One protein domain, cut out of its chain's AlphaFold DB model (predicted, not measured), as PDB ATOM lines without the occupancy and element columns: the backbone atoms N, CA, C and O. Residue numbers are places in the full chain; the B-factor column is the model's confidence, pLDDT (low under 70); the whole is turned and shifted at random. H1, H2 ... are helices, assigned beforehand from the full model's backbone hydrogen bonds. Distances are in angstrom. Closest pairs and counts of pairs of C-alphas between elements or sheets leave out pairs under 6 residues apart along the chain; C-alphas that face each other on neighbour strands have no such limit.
ATOM      1  N   ALA A   4      86.864  32.134 121.184       89.25
ATOM      2  CA  ALA A   4      87.085  32.914 122.398       89.25
ATOM      3  C   ALA A   4      88.463  33.593 122.381       89.25
ATOM      4  O   ALA A   4      88.542  34.801 122.592       89.25
ATOM      5  N   ASP A   5      89.521  32.848 122.044       91.56
ATOM      6  CA  ASP A   5      90.879  33.400 121.932       91.56
ATOM      7  C   ASP A   5      90.951  34.477 120.845       91.56
ATOM      8  O   ASP A   5      91.521  35.545 121.053       91.56
ATOM      9  N   PHE A   6      90.331  34.218 119.690       93.56
ATOM     10  CA  PHE A   6      90.312  35.165 118.581       93.56
ATOM     11  C   PHE A   6      89.544  36.434 118.935       93.56
ATOM     12  O   PHE A   6      90.021  37.531 118.663       93.56
ATOM     13  N   LYS A   7      88.388  36.306 119.596       93.44
ATOM     14  CA  LYS A   7      87.634  37.458 120.088       93.44
ATOM     15  C   LYS A   7      88.490  38.327 121.011       93.44
ATOM     16  O   LYS A   7      88.555  39.532 120.801       93.44
ATOM     17  N   LEU A   8      89.170  37.722 121.987       94.56
ATOM     18  CA  LEU A   8      90.036  38.453 122.917       94.56
ATOM     19  C   LEU A   8      91.193  39.147 122.193       94.56
ATOM     20  O   LEU A   8      91.467  40.316 122.465       94.56
ATOM     21  N   LEU A   9      91.834  38.462 121.241       96.19
ATOM     22  CA  LEU A   9      92.890  39.039 120.410       96.19
ATOM     23  C   LEU A   9      92.385  40.278 119.658       96.19
ATOM     24  O   LEU A   9      92.969  41.354 119.775       96.19
ATOM     25  N   VAL A  10      91.272  40.144 118.940       96.31
ATOM     26  CA  VAL A  10      90.666  41.199 118.115       96.31
ATOM     27  C   VAL A  10      90.217  42.395 118.974       96.31
ATOM     28  O   VAL A  10      90.525  43.544 118.647       96.31
ATOM     29  N   GLU A  11      89.595  42.151 120.131       95.56
ATOM     30  CA  GLU A  11      89.206  43.204 121.082       95.56
ATOM     31  C   GLU A  11      90.424  43.915 121.698       95.56
ATOM     32  O   GLU A  11      90.413  45.142 121.838       95.56
ATOM     33  N   SER A  12      91.512  43.190 121.990       96.06
ATOM     34  CA  SER A  12      92.770  43.778 122.486       96.06
ATOM     35  C   SER A  12      93.447  44.708 121.469       96.06
ATOM     36  O   SER A  12      94.322  45.502 121.824       96.06
ATOM     37  N   LEU A  13      93.062  44.594 120.196       97.56
ATOM     38  CA  LEU A  13      93.514  45.425 119.082       97.56
ATOM     39  C   LEU A  13      92.502  46.537 118.756       97.56
ATOM     40  O   LEU A  13      92.693  47.290 117.810       97.56
ATOM     41  N   GLY A  14      91.439  46.684 119.551       96.06
ATOM     42  CA  GLY A  14      90.471  47.772 119.418       96.06
ATOM     43  C   GLY A  14      89.316  47.486 118.457       96.06
ATOM     44  O   GLY A  14      88.535  48.391 118.163       96.06
ATOM     45  N   PHE A  15      89.163  46.258 117.972       96.69
ATOM     46  CA  PHE A  15      88.046  45.872 117.110       96.69
ATOM     47  C   PHE A  15      86.908  45.290 117.957       96.69
ATOM     48  O   PHE A  15      86.932  44.127 118.344       96.69
ATOM     49  N   TYR A  16      85.900  46.108 118.258       92.81
ATOM     50  CA  TYR A  16      84.827  45.729 119.192       92.81
ATOM     51  C   TYR A  16      83.561  45.189 118.529       92.81
ATOM     52  O   TYR A  16      82.630  44.775 119.216       92.81
ATOM     53  N   ASN A  17      83.489  45.223 117.200       93.75
ATOM     54  CA  ASN A  17      82.356  44.684 116.467       93.75
ATOM     55  C   ASN A  17      82.790  44.098 115.110       93.75
ATOM     56  O   ASN A  17      83.851  44.456 114.587       93.75
ATOM     57  N   PRO A  18      81.984  43.185 114.542       94.50
ATOM     58  CA  PRO A  18      82.254  42.560 113.249       94.50
ATOM     59  C   PRO A  18      82.415  43.549 112.090       94.50
ATOM     60  O   PRO A  18      83.209  43.322 111.178       94.50
ATOM     61  N   GLU A  19      81.676  44.652 112.124       95.12
ATOM     62  CA  GLU A  19      81.705  45.702 111.113       95.12
ATOM     63  C   GLU A  19      83.071  46.398 111.076       95.12
ATOM     64  O   GLU A  19      83.607  46.611 109.995       95.12
ATOM     65  N   ALA A  20      83.699  46.647 112.229       94.44
ATOM     66  CA  ALA A  20      85.034  47.236 112.313       94.44
ATOM     67  C   ALA A  20      86.109  46.342 111.676       94.44
ATOM     68  O   ALA A  20      87.016  46.843 111.015       94.44
ATOM     69  N   VAL A  21      86.000  45.018 111.842       95.75
ATOM     70  CA  VAL A  21      86.904  44.056 111.187       95.75
ATOM     71  C   VAL A  21      86.682  44.058 109.675       95.75
ATOM     72  O   VAL A  21      87.646  44.105 108.916       95.75
ATOM     73  N   LYS A  22      85.420  44.060 109.228       95.31
ATOM     74  CA  LYS A  22      85.076  44.134 107.802       95.31
ATOM     75  C   LYS A  22      85.598  45.421 107.153       95.31
ATOM     76  O   LYS A  22      86.172  45.369 106.068       95.31
ATOM     77  N   ASP A  23      85.392  46.564 107.801       93.31
ATOM     78  CA  ASP A  23      85.838  47.867 107.305       93.31
ATOM     79  C   ASP A  23      87.361  47.931 107.207       93.31
ATOM     80  O   ASP A  23      87.893  48.463 106.234       93.31
ATOM     81  N   TYR A  24      88.061  47.344 108.179       95.12
ATOM     82  CA  TYR A  24      89.511  47.220 108.156       95.12
ATOM     83  C   TYR A  24      90.001  46.345 107.005       95.12
ATOM     84  O   TYR A  24      90.819  46.796 106.212       95.12
ATOM     85  N   PHE A  25      89.451  45.140 106.863       95.31
ATOM     86  CA  PHE A  25      89.741  44.221 105.761       95.31
ATOM     87  C   PHE A  25      89.586  44.892 104.394       95.31
ATOM     88  O   PHE A  25      90.502  44.857 103.572       95.31
ATOM     89  N   LYS A  26      88.485  45.622 104.200       92.88
ATOM     90  CA  LYS A  26      88.273  46.430 102.998       92.88
ATOM     91  C   LYS A  26      89.317  47.542 102.835       92.88
ATOM     92  O   LYS A  26      89.748  47.795 101.719       92.88
ATOM     93  N   ALA A  27      89.701  48.225 103.913       90.88
ATOM     94  CA  ALA A  27      90.658  49.329 103.853       90.88
ATOM     95  C   ALA A  27      92.079  48.881 103.476       90.88
ATOM     96  O   ALA A  27      92.786  49.634 102.812       90.88
ATOM     97  N   ILE A  28      92.488  47.674 103.878       91.38
ATOM     98  CA  ILE A  28      93.835  47.138 103.612       91.38
ATOM     99  C   ILE A  28      93.904  46.178 102.416       91.38
ATOM    100  O   ILE A  28      94.951  45.591 102.160       91.38
ATOM    101  N   GLY A  29      92.793  45.982 101.707       90.31
ATOM    102  CA  GLY A  29      92.719  45.064 100.572       90.31
ATOM    103  C   GLY A  29      92.792  43.576 100.928       90.31
ATOM    104  O   GLY A  29      93.069  42.736 100.076       90.31
ATOM    105  N   PHE A  30      92.545  43.225 102.190       90.25
ATOM    106  CA  PHE A  30      92.586  41.850 102.676       90.25
ATOM    107  C   PHE A  30      91.171  41.288 102.741       90.25
ATOM    108  O   PHE A  30      90.337  41.818 103.467       90.25
ATOM    109  N   ASN A  31      90.883  40.205 102.012       85.50
ATOM    110  CA  ASN A  31      89.551  39.588 102.000       85.50
ATOM    111  C   ASN A  31      88.413  40.608 101.730       85.50
ATOM    112  O   ASN A  31      87.356  40.549 102.351       85.50
ATOM    113  N   GLU A  32      88.606  41.548 100.792       84.00
ATOM    114  CA  GLU A  32      87.710  42.702 100.550       84.00
ATOM    115  C   GLU A  32      86.225  42.343 100.348       84.00
ATOM    116  O   GLU A  32      85.330  43.128 100.675       84.00
ATOM    117  N   SER A  33      85.950  41.155  99.804       86.94
ATOM    118  CA  SER A  33      84.604  40.657  99.507       86.94
ATOM    119  C   SER A  33      83.943  39.901 100.665       86.94
ATOM    120  O   SER A  33      82.849  39.354 100.502       86.94
ATOM    121  N   ILE A  34      84.589  39.820 101.828       87.56
ATOM    122  CA  ILE A  34      84.065  39.081 102.974       87.56
ATOM    123  C   ILE A  34      82.764  39.695 103.504       87.56
ATOM    124  O   ILE A  34      82.606  40.906 103.697       87.56
ATOM    125  N   ASN A  35      81.790  38.822 103.756       88.75
ATOM    126  CA  ASN A  35      80.547  39.206 104.405       88.75
ATOM    127  C   ASN A  35      80.774  39.366 105.922       88.75
ATOM    128  O   ASN A  35      81.611  38.696 106.515       88.75
ATOM    129  N   VAL A  36      79.985  40.214 106.579       91.62
ATOM    130  CA  VAL A  36      80.044  40.393 108.037       91.62
ATOM    131  C   VAL A  36      79.637  39.127 108.804       91.62
ATOM    132  O   VAL A  36      80.066  38.918 109.933       91.62
ATOM    133  N   ARG A  37      78.832  38.249 108.192       89.75
ATOM    134  CA  ARG A  37      78.277  37.059 108.853       89.75
ATOM    135  C   ARG A  37      79.350  36.075 109.365       89.75
ATOM    136  O   ARG A  37      79.269  35.720 110.538       89.75
ATOM    137  N   PRO A  38      80.355  35.642 108.577       89.44
ATOM    138  CA  PRO A  38      81.497  34.881 109.100       89.44
ATOM    139  C   PRO A  38      82.171  35.545 110.306       89.44
ATOM    140  O   PRO A  38      82.381  34.899 111.328       89.44
ATOM    141  N   ILE A  39      82.408  36.856 110.229       92.00
ATOM    142  CA  ILE A  39      83.059  37.629 111.291       92.00
ATOM    143  C   ILE A  39      82.208  37.633 112.569       92.00
ATOM    144  O   ILE A  39      82.727  37.422 113.663       92.00
ATOM    145  N   GLN A  40      80.886  37.792 112.444       91.44
ATOM    146  CA  GLN A  40      79.951  37.661 113.566       91.44
ATOM    147  C   GLN A  40      80.093  36.307 114.267       91.44
ATOM    148  O   GLN A  40      80.089  36.261 115.495       91.44
ATOM    149  N   TYR A  41      80.249  35.210 113.519       88.81
ATOM    150  CA  TYR A  41      80.467  33.890 114.115       88.81
ATOM    151  C   TYR A  41      81.807  33.796 114.842       88.81
ATOM    152  O   TYR A  41      81.841  33.280 115.961       88.81
ATOM    153  N   TRP A  42      82.882  34.318 114.249       90.50
ATOM    154  CA  TRP A  42      84.210  34.332 114.863       90.50
ATOM    155  C   TRP A  42      84.219  35.104 116.190       90.50
ATOM    156  O   TRP A  42      84.805  34.640 117.164       90.50
ATOM    157  N   LEU A  43      83.501  36.232 116.262       90.31
ATOM    158  CA  LEU A  43      83.455  37.114 117.437       90.31
ATOM    159  C   LEU A  43      82.344  36.776 118.452       90.31
ATOM    160  O   LEU A  43      82.242  37.417 119.500       90.31
ATOM    161  N   ASN A  44      81.515  35.757 118.201       84.12
ATOM    162  CA  ASN A  44      80.445  35.356 119.126       84.12
ATOM    163  C   ASN A  44      80.980  34.620 120.375       84.12
ATOM    164  O   ASN A  44      80.244  34.421 121.337       84.12
ATOM    165  N   GLY A  45      82.247  34.184 120.384       63.38
ATOM    166  CA  GLY A  45      82.913  33.554 121.539       63.38
ATOM    167  C   GLY A  45      82.351  32.191 121.987       63.38
ATOM    168  O   GLY A  45      82.967  31.522 122.811       63.38
ATOM    169  N   LYS A  46      81.207  31.750 121.445       68.56
ATOM    170  CA  LYS A  46      80.660  30.396 121.625       68.56
ATOM    171  C   LYS A  46      81.502  29.378 120.849       68.56
ATOM    172  O   LYS A  46      82.160  29.747 119.873       68.56
ATOM    173  N   SER A  47      81.489  28.120 121.308       55.31
ATOM    174  CA  SER A  47      82.251  27.009 120.724       55.31
ATOM    175  C   SER A  47      82.156  27.015 119.203       55.31
ATOM    176  O   SER A  47      81.084  27.263 118.648       55.31
ATOM    177  N   VAL A  48      83.309  26.793 118.559       56.38
ATOM    178  CA  VAL A  48      83.484  26.793 117.103       56.38
ATOM    179  C   VAL A  48      82.286  26.087 116.486       56.38
ATOM    180  O   VAL A  48      82.071  24.899 116.733       56.38
ATOM    181  N   ALA A  49      81.477  26.813 115.712       54.12
ATOM    182  CA  ALA A  49      80.557  26.139 114.818       54.12
ATOM    183  C   ALA A  49      81.462  25.305 113.909       54.12
ATOM    184  O   ALA A  49      82.206  25.882 113.120       54.12
ATOM    185  N   LEU A  50      81.448  23.976 114.071       55.50
ATOM    186  CA  LEU A  50      82.323  23.014 113.377       55.50
ATOM    187  C   LEU A  50      82.392  23.233 111.851       55.50
ATOM    188  O   LEU A  50      83.309  22.754 111.199       55.50
ATOM    189  N   ASN A  51      81.449  24.001 111.303       58.34
ATOM    190  CA  ASN A  51      81.268  24.260 109.885       58.34
ATOM    191  C   ASN A  51      81.815  25.628 109.409       58.34
ATOM    192  O   ASN A  51      81.714  25.915 108.221       58.34
ATOM    193  N   MET A  52      82.347  26.492 110.288       73.94
ATOM    194  CA  MET A  52      82.938  27.794 109.918       73.94
ATOM    195  C   MET A  52      84.147  28.136 110.808       73.94
ATOM    196  O   MET A  52      84.041  29.002 111.684       73.94
ATOM    197  N   PRO A  53      85.294  27.455 110.621       83.31
ATOM    198  CA  PRO A  53      86.531  27.832 111.296       83.31
ATOM    199  C   PRO A  53      86.976  29.244 110.889       83.31
ATOM    200  O   PRO A  53      86.621  29.742 109.818       83.31
ATOM    201  N   ILE A  54      87.757  29.892 111.756       89.88
ATOM    202  CA  ILE A  54      88.469  31.121 111.398       89.88
ATOM    203  C   ILE A  54      89.603  30.715 110.445       89.88
ATOM    204  O   ILE A  54      90.374  29.827 110.815       89.88
ATOM    205  N   PRO A  55      89.704  31.314 109.248       92.06
ATOM    206  CA  PRO A  55      90.799  31.050 108.323       92.06
ATOM    207  C   PRO A  55      92.176  31.310 108.958       92.06
ATOM    208  O   PRO A  55      92.332  32.247 109.745       92.06
ATOM    209  N   ASP A  56      93.172  30.484 108.638       93.12
ATOM    210  CA  ASP A  56      94.505  30.587 109.249       93.12
ATOM    211  C   ASP A  56      95.213  31.900 108.889       93.12
ATOM    212  O   ASP A  56      95.857  32.499 109.750       93.12
ATOM    213  N   ASP A  57      95.021  32.398 107.665       94.62
ATOM    214  CA  ASP A  57      95.507  33.702 107.203       94.62
ATOM    215  C   ASP A  57      94.910  34.853 108.023       94.62
ATOM    216  O   ASP A  57      95.622  35.772 108.418       94.62
ATOM    217  N   VAL A  58      93.617  34.781 108.358       95.12
ATOM    218  CA  VAL A  58      92.959  35.749 109.249       95.12
ATOM    219  C   VAL A  58      93.590  35.710 110.643       95.12
ATOM    220  O   VAL A  58      93.887  36.758 111.218       95.12
ATOM    221  N   VAL A  59      93.806  34.516 111.202       95.38
ATOM    222  CA  VAL A  59      94.432  34.362 112.525       95.38
ATOM    223  C   VAL A  59      95.856  34.918 112.525       95.38
ATOM    224  O   VAL A  59      96.232  35.639 113.449       95.38
ATOM    225  N   GLU A  60      96.650  34.576 111.515       96.81
ATOM    226  CA  GLU A  60      98.029  35.033 111.381       96.81
ATOM    227  C   GLU A  60      98.101  36.554 111.227       96.81
ATOM    228  O   GLU A  60      98.874  37.200 111.934       96.81
ATOM    229  N   HIS A  61      97.223  37.138 110.411       96.62
ATOM    230  CA  HIS A  61      97.134  38.585 110.221       96.62
ATOM    231  C   HIS A  61      96.890  39.335 111.538       96.62
ATOM    232  O   HIS A  61      97.587  40.297 111.865       96.62
ATOM    233  N   PHE A  62      95.945  38.872 112.362       97.38
ATOM    234  CA  PHE A  62      95.686  39.504 113.661       97.38
ATOM    235  C   PHE A  62      96.823  39.302 114.675       97.38
ATOM    236  O   PHE A  62      97.079  40.197 115.481       97.38
ATOM    237  N   LYS A  63      97.554  38.183 114.619       97.75
ATOM    238  CA  LYS A  63      98.774  38.005 115.425       97.75
ATOM    239  C   LYS A  63      99.883  38.966 115.003       97.75
ATOM    240  O   LYS A  63     100.562  39.528 115.858       97.75
ATOM    241  N   GLN A  64     100.049  39.193 113.702       97.25
ATOM    242  CA  GLN A  64     100.999  40.182 113.189       97.25
ATOM    243  C   GLN A  64     100.628  41.597 113.654       97.25
ATOM    244  O   GLN A  64     101.504  42.353 114.068       97.25
ATOM    245  N   LEU A  65      99.336  41.942 113.688       97.50
ATOM    246  CA  LEU A  65      98.871  43.214 114.255       97.50
ATOM    247  C   LEU A  65      99.157  43.362 115.752       97.50
ATOM    248  O   LEU A  65      99.437  44.472 116.213       97.50
ATOM    249  N   GLU A  66      99.062  42.279 116.520       97.81
ATOM    250  CA  GLU A  66      99.432  42.276 117.936       97.81
ATOM    251  C   GLU A  66     100.932  42.480 118.129       97.81
ATOM    252  O   GLU A  66     101.334  43.335 118.921       97.81
ATOM    253  N   GLN A  67     101.751  41.776 117.351       97.81
ATOM    254  CA  GLN A  67     103.198  41.955 117.359       97.81
ATOM    255  C   GLN A  67     103.586  43.391 116.974       97.81
ATOM    256  O   GLN A  67     104.363  44.036 117.680       97.81
ATOM    257  N   MET A  68     102.957  43.948 115.934       97.44
ATOM    258  CA  MET A  68     103.131  45.346 115.546       97.44
ATOM    259  C   MET A  68     102.762  46.297 116.693       97.44
ATOM    260  O   MET A  68     103.515  47.224 116.981       97.44
ATOM    261  N   LYS A  69     101.653  46.064 117.412       97.12
ATOM    262  CA  LYS A  69     101.258  46.886 118.576       97.12
ATOM    263  C   LYS A  69     102.368  46.923 119.632       97.12
ATOM    264  O   LYS A  69     102.673  47.983 120.178       97.12
ATOM    265  N   ILE A  70     102.975  45.771 119.916       96.62
ATOM    266  CA  ILE A  70     104.069  45.647 120.886       96.62
ATOM    267  C   ILE A  70     105.293  46.436 120.405       96.62
ATOM    268  O   ILE A  70     105.846  47.236 121.163       96.62
ATOM    269  N   GLU A  71     105.679  46.289 119.141       96.94
ATOM    270  CA  GLU A  71     106.819  47.008 118.560       96.94
ATOM    271  C   GLU A  71     106.612  48.525 118.565       96.94
ATOM    272  O   GLU A  71     107.495  49.279 118.985       96.94
ATOM    273  N   LEU A  72     105.420  48.983 118.173       96.88
ATOM    274  CA  LEU A  72     105.045  50.395 118.183       96.88
ATOM    275  C   LEU A  72     105.093  50.983 119.599       96.88
ATOM    276  O   LEU A  72     105.542  52.117 119.768       96.88
ATOM    277  N   SER A  73     104.722  50.215 120.630       95.31
ATOM    278  CA  SER A  73     104.714  50.701 122.021       95.31
ATOM    279  C   SER A  73     106.100  51.127 122.524       95.31
ATOM    280  O   SER A  73     106.222  51.998 123.386       95.31
ATOM    281  N   SER A  74     107.157  50.568 121.931       93.94
ATOM    282  CA  SER A  74     108.543  50.893 122.261       93.94
ATOM    283  C   SER A  74     109.080  52.120 121.514       93.94
ATOM    284  O   SER A  74     110.138  52.638 121.885       93.94
ATOM    285  N   GLN A  75     108.382  52.620 120.491       95.56
ATOM    286  CA  GLN A  75     108.860  53.739 119.677       95.56
ATOM    287  C   GLN A  75     108.609  55.092 120.352       95.56
ATOM    288  O   GLN A  75     107.542  55.363 120.905       95.56
ATOM    289  N   GLU A  76     109.587  55.995 120.240       93.25
ATOM    290  CA  GLU A  76     109.571  57.284 120.941       93.25
ATOM    291  C   GLU A  76     108.381  58.174 120.560       93.25
ATOM    292  O   GLU A  76     107.869  58.915 121.395       93.25
ATOM    293  N   LYS A  77     107.886  58.076 119.320       94.25
ATOM    294  CA  LYS A  77     106.723  58.854 118.871       94.25
ATOM    295  C   LYS A  77     105.437  58.496 119.623       94.25
ATOM    296  O   LYS A  77     104.677  59.400 119.951       94.25
ATOM    297  N   PHE A  78     105.221  57.219 119.950       94.25
ATOM    298  CA  PHE A  78     104.065  56.792 120.744       94.25
ATOM    299  C   PHE A  78     104.292  57.043 122.221       94.25
ATOM    300  O   PHE A  78     103.380  57.492 122.903       94.25
ATOM    301  N   LYS A  79     105.528  56.871 122.706       92.31
ATOM    302  CA  LYS A  79     105.886  57.294 124.061       92.31
ATOM    303  C   LYS A  79     105.601  58.778 124.262       92.31
ATOM    304  O   LYS A  79     105.078  59.139 125.299       92.31
ATOM    305  N   LYS A  80     105.908  59.654 123.310       90.38
ATOM    306  CA  LYS A  80     105.649  61.098 123.442       90.38
ATOM    307  C   LYS A  80     104.214  61.508 123.104       90.38
ATOM    308  O   LYS A  80     103.862  62.662 123.333       90.38
ATOM    309  N   ASN A  81     103.396  60.612 122.554       90.69
ATOM    310  CA  ASN A  81     102.029  60.940 122.182       90.69
ATOM    311  C   ASN A  81     101.143  61.069 123.427       90.69
ATOM    312  O   ASN A  81     101.028  60.139 124.217       90.69
ATOM    313  N   THR A  82     100.466  62.205 123.560       88.25
ATOM    314  CA  THR A  82      99.476  62.467 124.617       88.25
ATOM    315  C   THR A  82      98.073  62.673 124.049       88.25
ATOM    316  O   THR A  82      97.182  63.127 124.761       88.25
ATOM    317  N   PHE A  83      97.860  62.353 122.764       89.44
ATOM    318  CA  PHE A  83      96.598  62.591 122.070       89.44
ATOM    319  C   PHE A  83      95.870  61.301 121.680       89.44
ATOM    320  O   PHE A  83      96.477  60.350 121.185       89.44
ATOM    321  N   LEU A  84      94.551  61.296 121.861       90.44
ATOM    322  CA  LEU A  84      93.617  60.338 121.268       90.44
ATOM    323  C   LEU A  84      92.861  61.003 120.119       90.44
ATOM    324  O   LEU A  84      92.618  62.209 120.135       90.44
ATOM    325  N   TYR A  85      92.441  60.211 119.140       91.12
ATOM    326  CA  TYR A  85      91.845  60.719 117.907       91.12
ATOM    327  C   TYR A  85      90.404  60.233 117.788       91.12
ATOM    328  O   TYR A  85      90.100  59.072 118.059       91.12
ATOM    329  N   LYS A  86      89.503  61.135 117.392       88.31
ATOM    330  CA  LYS A  86      88.110  60.791 117.061       88.31
ATOM    331  C   LYS A  86      87.933  60.488 115.576       88.31
ATOM    332  O   LYS A  86      87.050  59.715 115.225       88.31
ATOM    333  N   ASP A  87      88.793  61.060 114.739       91.25
ATOM    334  CA  ASP A  87      88.847  60.806 113.306       91.25
ATOM    335  C   ASP A  87      90.045  59.909 112.973       91.25
ATOM    336  O   ASP A  87      91.185  60.200 113.349       91.25
ATOM    337  N   LYS A  88      89.772  58.811 112.266       90.94
ATOM    338  CA  LYS A  88      90.790  57.859 111.822       90.94
ATOM    339  C   LYS A  88      91.707  58.456 110.758       90.94
ATOM    340  O   LYS A  88      92.882  58.124 110.753       90.94
ATOM    341  N   TYR A  89      91.218  59.363 109.913       92.31
ATOM    342  CA  TYR A  89      92.041  59.984 108.876       92.31
ATOM    343  C   TYR A  89      93.095  60.907 109.492       92.31
ATOM    344  O   TYR A  89      94.271  60.768 109.174       92.31
ATOM    345  N   LEU A  90      92.715  61.734 110.475       92.06
ATOM    346  CA  LEU A  90      93.670  62.548 111.245       92.06
ATOM    347  C   LEU A  90      94.692  61.680 111.994       92.06
ATOM    348  O   LEU A  90      95.878  62.008 112.061       92.06
ATOM    349  N   MET A  91      94.250  60.542 112.543       94.56
ATOM    350  CA  MET A  91      95.164  59.573 113.147       94.56
ATOM    351  C   MET A  91      96.168  59.037 112.119       94.56
ATOM    352  O   MET A  91      97.354  58.958 112.429       94.56
ATOM    353  N   TRP A  92      95.715  58.671 110.918       94.38
ATOM    354  CA  TRP A  92      96.567  58.120 109.860       94.38
ATOM    355  C   TRP A  92      97.536  59.152 109.287       94.38
ATOM    356  O   TRP A  92      98.668  58.805 108.976       94.38
ATOM    357  N   GLU A  93      97.144  60.421 109.196       92.94
ATOM    358  CA  GLU A  93      98.059  61.501 108.815       92.94
ATOM    359  C   GLU A  93      99.203  61.645 109.824       92.94
ATOM    360  O   GLU A  93     100.363  61.819 109.443       92.94
ATOM    361  N   LYS A  94      98.896  61.529 111.123       92.38
ATOM    362  CA  LYS A  94      99.909  61.610 112.180       92.38
ATOM    363  C   LYS A  94     100.759  60.346 112.297       92.38
ATOM    364  O   LYS A  94     101.958  60.440 112.569       92.38
ATOM    365  N   PHE A  95     100.133  59.187 112.127       95.00
ATOM    366  CA  PHE A  95     100.726  57.862 112.269       95.00
ATOM    367  C   PHE A  95     100.416  57.026 111.019       95.00
ATOM    368  O   PHE A  95      99.512  56.184 111.052       95.00
ATOM    369  N   PRO A  96     101.153  57.234 109.911       94.19
ATOM    370  CA  PRO A  96     100.893  56.544 108.647       94.19
ATOM    371  C   PRO A  96     100.957  55.018 108.751       94.19
ATOM    372  O   PRO A  96     100.246  54.319 108.037       94.19
ATOM    373  N   GLU A  97     101.758  54.487 109.676       94.06
ATOM    374  CA  GLU A  97     101.819  53.052 109.968       94.06
ATOM    375  C   GLU A  97     100.512  52.458 110.521       94.06
ATOM    376  O   GLU A  97     100.361  51.241 110.549       94.06
ATOM    377  N   LEU A  98      99.564  53.293 110.956       95.81
ATOM    378  CA  LEU A  98      98.252  52.860 111.435       95.81
ATOM    379  C   LEU A  98      97.171  52.925 110.349       95.81
ATOM    380  O   LEU A  98      95.992  52.768 110.667       95.81
ATOM    381  N   ASN A  99      97.534  53.183 109.088       94.56
ATOM    382  CA  ASN A  99      96.571  53.292 107.994       94.56
ATOM    383  C   ASN A  99      95.674  52.041 107.906       94.56
ATOM    384  O   ASN A  99      96.126  50.905 108.040       94.56
ATOM    385  N   GLY A 100      94.372  52.268 107.741       92.75
ATOM    386  CA  GLY A 100      93.335  51.240 107.764       92.75
ATOM    387  C   GLY A 100      92.829  50.893 109.166       92.75
ATOM    388  O   GLY A 100      91.671  50.497 109.298       92.75
ATOM    389  N   LEU A 101      93.621  51.088 110.226       96.31
ATOM    390  CA  LEU A 101      93.231  50.721 111.594       96.31
ATOM    391  C   LEU A 101      92.229  51.716 112.202       96.31
ATOM    392  O   LEU A 101      92.280  52.915 111.910       96.31
ATOM    393  N   PRO A 102      91.327  51.256 113.086       95.31
ATOM    394  CA  PRO A 102      90.408  52.137 113.798       95.31
ATOM    395  C   PRO A 102      91.135  52.956 114.878       95.31
ATOM    396  O   PRO A 102      92.137  52.512 115.435       95.31
ATOM    397  N   CYS A 103      90.585  54.114 115.267       94.94
ATOM    398  CA  CYS A 103      91.142  54.934 116.360       94.94
ATOM    399  C   CYS A 103      91.304  54.161 117.677       94.94
ATOM    400  O   CYS A 103      92.213  54.411 118.465       94.94
ATOM    401  N   THR A 104      90.421  53.194 117.913       95.69
ATOM    402  CA  THR A 104      90.456  52.312 119.079       95.69
ATOM    403  C   THR A 104      91.714  51.444 119.132       95.69
ATOM    404  O   THR A 104      92.141  51.109 120.235       95.69
ATOM    405  N   TYR A 105      92.356  51.144 117.997       97.19
ATOM    406  CA  TYR A 105      93.662  50.481 117.969       97.19
ATOM    407  C   TYR A 105      94.728  51.351 118.641       97.19
ATOM    408  O   TYR A 105      95.439  50.887 119.533       97.19
ATOM    409  N   LEU A 106      94.792  52.641 118.286       96.12
ATOM    410  CA  LEU A 106      95.694  53.586 118.944       96.12
ATOM    411  C   LEU A 106      95.360  53.720 120.433       96.12
ATOM    412  O   LEU A 106      96.272  53.748 121.248       96.12
ATOM    413  N   ASN A 107      94.081  53.726 120.819       94.12
ATOM    414  CA  ASN A 107      93.714  53.750 122.240       94.12
ATOM    415  C   ASN A 107      94.306  52.546 122.997       94.12
ATOM    416  O   ASN A 107      94.885  52.725 124.067       94.12
ATOM    417  N   GLN A 108      94.215  51.333 122.434       95.94
ATOM    418  CA  GLN A 108      94.813  50.127 123.023       95.94
ATOM    419  C   GLN A 108      96.345  50.196 123.072       95.94
ATOM    420  O   GLN A 108      96.954  49.815 124.073       95.94
ATOM    421  N   LEU A 109      96.974  50.738 122.029       96.50
ATOM    422  CA  LEU A 109      98.410  51.002 122.012       96.50
ATOM    423  C   LEU A 109      98.820  51.992 123.115       96.50
ATOM    424  O   LEU A 109      99.791  51.747 123.826       96.50
ATOM    425  N   MET A 110      98.067  53.076 123.315       95.25
ATOM    426  CA  MET A 110      98.366  54.071 124.348       95.25
ATOM    427  C   MET A 110      98.165  53.524 125.765       95.25
ATOM    428  O   MET A 110      98.942  53.857 126.660       95.25
ATOM    429  N   ILE A 111      97.187  52.634 125.970       94.00
ATOM    430  CA  ILE A 111      97.046  51.882 127.226       94.00
ATOM    431  C   ILE A 111      98.310  51.050 127.481       94.00
ATOM    432  O   ILE A 111      98.887  51.144 128.563       94.00
ATOM    433  N   LEU A 112      98.790  50.301 126.482       95.06
ATOM    434  CA  LEU A 112     100.024  49.514 126.593       95.06
ATOM    435  C   LEU A 112     101.247  50.390 126.903       95.06
ATOM    436  O   LEU A 112     102.002  50.090 127.825       95.06
ATOM    437  N   VAL A 113     101.410  51.504 126.190       95.12
ATOM    438  CA  VAL A 113     102.486  52.476 126.428       95.12
ATOM    439  C   VAL A 113     102.453  52.999 127.867       95.12
ATOM    440  O   VAL A 113     103.500  53.088 128.506       95.12
ATOM    441  N   ASN A 114     101.271  53.315 128.399       92.94
ATOM    442  CA  ASN A 114     101.122  53.797 129.773       92.94
ATOM    443  C   ASN A 114     101.401  52.707 130.820       92.94
ATOM    444  O   ASN A 114     101.962  53.011 131.872       92.94
ATOM    445  N   MET A 115     101.067  51.443 130.536       92.25
ATOM    446  CA  MET A 115     101.425  50.315 131.407       92.25
ATOM    447  C   MET A 115     102.941  50.077 131.454       92.25
ATOM    448  O   MET A 115     103.475  49.780 132.518       92.25
ATOM    449  N   LEU A 116     103.641  50.226 130.323       92.62
ATOM    450  CA  LEU A 116     105.080  49.948 130.217       92.62
ATOM    451  C   LEU A 116     105.977  51.119 130.644       92.62
ATOM    452  O   LEU A 116     107.095  50.901 131.108       92.62
ATOM    453  N   HIS A 117     105.522  52.360 130.455       88.31
ATOM    454  CA  HIS A 117     106.364  53.557 130.591       88.31
ATOM    455  C   HIS A 117     105.820  54.599 131.576       88.31
ATOM    456  O   HIS A 117     106.388  55.685 131.687       88.31
ATOM    457  N   GLY A 118     104.754  54.266 132.306       85.69
ATOM    458  CA  GLY A 118     104.128  55.138 133.294       85.69
ATOM    459  C   GLY A 118     102.912  55.889 132.751       85.69
ATOM    460  O   GLY A 118     102.831  56.234 131.569       85.69
ATOM    461  N   TYR A 119     101.953  56.132 133.648       81.25
ATOM    462  CA  TYR A 119     100.697  56.798 133.322       81.25
ATOM    463  C   TYR A 119     100.916  58.249 132.893       81.25
ATOM    464  O   TYR A 119     101.635  59.008 133.546       81.25
ATOM    465  N   ARG A 120     100.227  58.639 131.820       81.88
ATOM    466  CA  ARG A 120     100.159  60.009 131.315       81.88
ATOM    467  C   ARG A 120      98.722  60.365 130.994       81.88
ATOM    468  O   ARG A 120      97.975  59.539 130.469       81.88
ATOM    469  N   GLU A 121      98.355  61.600 131.310       83.88
ATOM    470  CA  GLU A 121      97.046  62.131 130.961       83.88
ATOM    471  C   GLU A 121      96.932  62.273 129.438       83.88
ATOM    472  O   GLU A 121      97.808  62.837 128.781       83.88
ATOM    473  N   MET A 122      95.855  61.718 128.886       86.38
ATOM    474  CA  MET A 122      95.578  61.721 127.454       86.38
ATOM    475  C   MET A 122      94.497  62.753 127.141       86.38
ATOM    476  O   MET A 122      93.466  62.800 127.809       86.38
ATOM    477  N   GLN A 123      94.704  63.544 126.094       87.94
ATOM    478  CA  GLN A 123      93.761  64.554 125.620       87.94
ATOM    479  C   GLN A 123      93.183  64.141 124.266       87.94
ATOM    480  O   GLN A 123      93.856  63.504 123.461       87.94
ATOM    481  N   TYR A 124      91.934  64.493 123.975       82.69
ATOM    482  CA  TYR A 124      91.415  64.303 122.619       82.69
ATOM    483  C   TYR A 124      91.982  65.376 121.691       82.69
ATOM    484  O   TYR A 124      92.016  66.548 122.051       82.69
ATOM    485  N   CYS A 125      92.389  64.984 120.486       80.19
ATOM    486  CA  CYS A 125      92.751  65.918 119.430       80.19
ATOM    487  C   CYS A 125      91.509  66.746 119.045       80.19
ATOM    488  O   CYS A 125      90.469  66.180 118.698       80.19
TER     489      CYS A 125
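What this domain is: This is residues 4 to 125 of the 128 residues of an uncharacterized protein of Acinetobacter baumannii (UniProt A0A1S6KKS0). One long helix, H4, runs along the longest axis of the domain and joins two groups of shorter helices, H1 to H3 beside its first part and H5 to H7 towards its last residues. The helices mostly cross rather than run side by side; a wide loop, residues 44 to 55, lies at one end of the long axis, and the last residues, 118 to 125, fold back beside the link between H5 and H6, where residues 83 to 84 pair in parallel with residues 123 to 124. The printed part has 122 residues with seven named helices, H1 to H7 in order along the chain, and no named strand; the class is all helix. It is compact, with a radius of gyration of the C-alphas of 15.1 A, yet elongated in outline, spanning 46 by 26 by 20 A.

How they stand to each other: H1, residues 4 to 12, touches H3, residues 36 to 43, about perpendicular at 77 degrees; their closest C-alphas, of Lys 7 and Leu 43, are 5.0 A apart. H2, residues 18 to 27, touches H3 at a steep tilt of 61 degrees, opposite ways, closest at the C-alphas of Pro 18 and Ile 39, 5.4 A. H4, residues 56 to 73, touches H1 with residues 59 to 66 alone, the same way at a tilt of 37 degrees, only just steep; the C-alphas of Val 10 and Phe 62 come closest, at 6.9 A. H2 and H4 are apart. H7, residues 103 to 117, touches H4 at a steep tilt of 50 degrees, the same way, through residues 109 to 113 of H7 and 69 to 73 of H4; the closest C-alphas, of Ser 73 and Val 113, are 5.2 A apart. H5, residues 76 to 79, touches H7, closest at the C-alphas of Lys 79 and Val 113, 6.4 A. H6, residues 88 to 94, is close to H7 but not clearly touching, with the C-alphas of Lys 88 and Cys 103 closest at 5.4 A. Every O i to N i+4 pair is within hydrogen-bond range in H1, H2, H3, H4, H6 and H7; H5 is too short for such a pair.

Where its parts are: H1 begins at C-alpha 4, (87.085, 32.914, 122.398). From first to last C-alpha, H1 measures 12.3 A, H2 14.3 A and H3 10.5 A. H4 measures 25.9 A, from C-alpha 56 at (94.505, 30.587, 109.249). H5 measures 4.8 A, H6 9.9 A and H7 20.9 A, the last ending at C-alpha 117, (106.364, 53.557, 130.591).

The domain as a whole: The two C-alphas farthest apart, of Asn 51 and Lys 80, are 46.2 A apart. The printed part has no cut. The link from H3 to H4 is long, with 12 residues. The mean pLDDT of the printed part is 90.5; residues 45 to 51 are under 70.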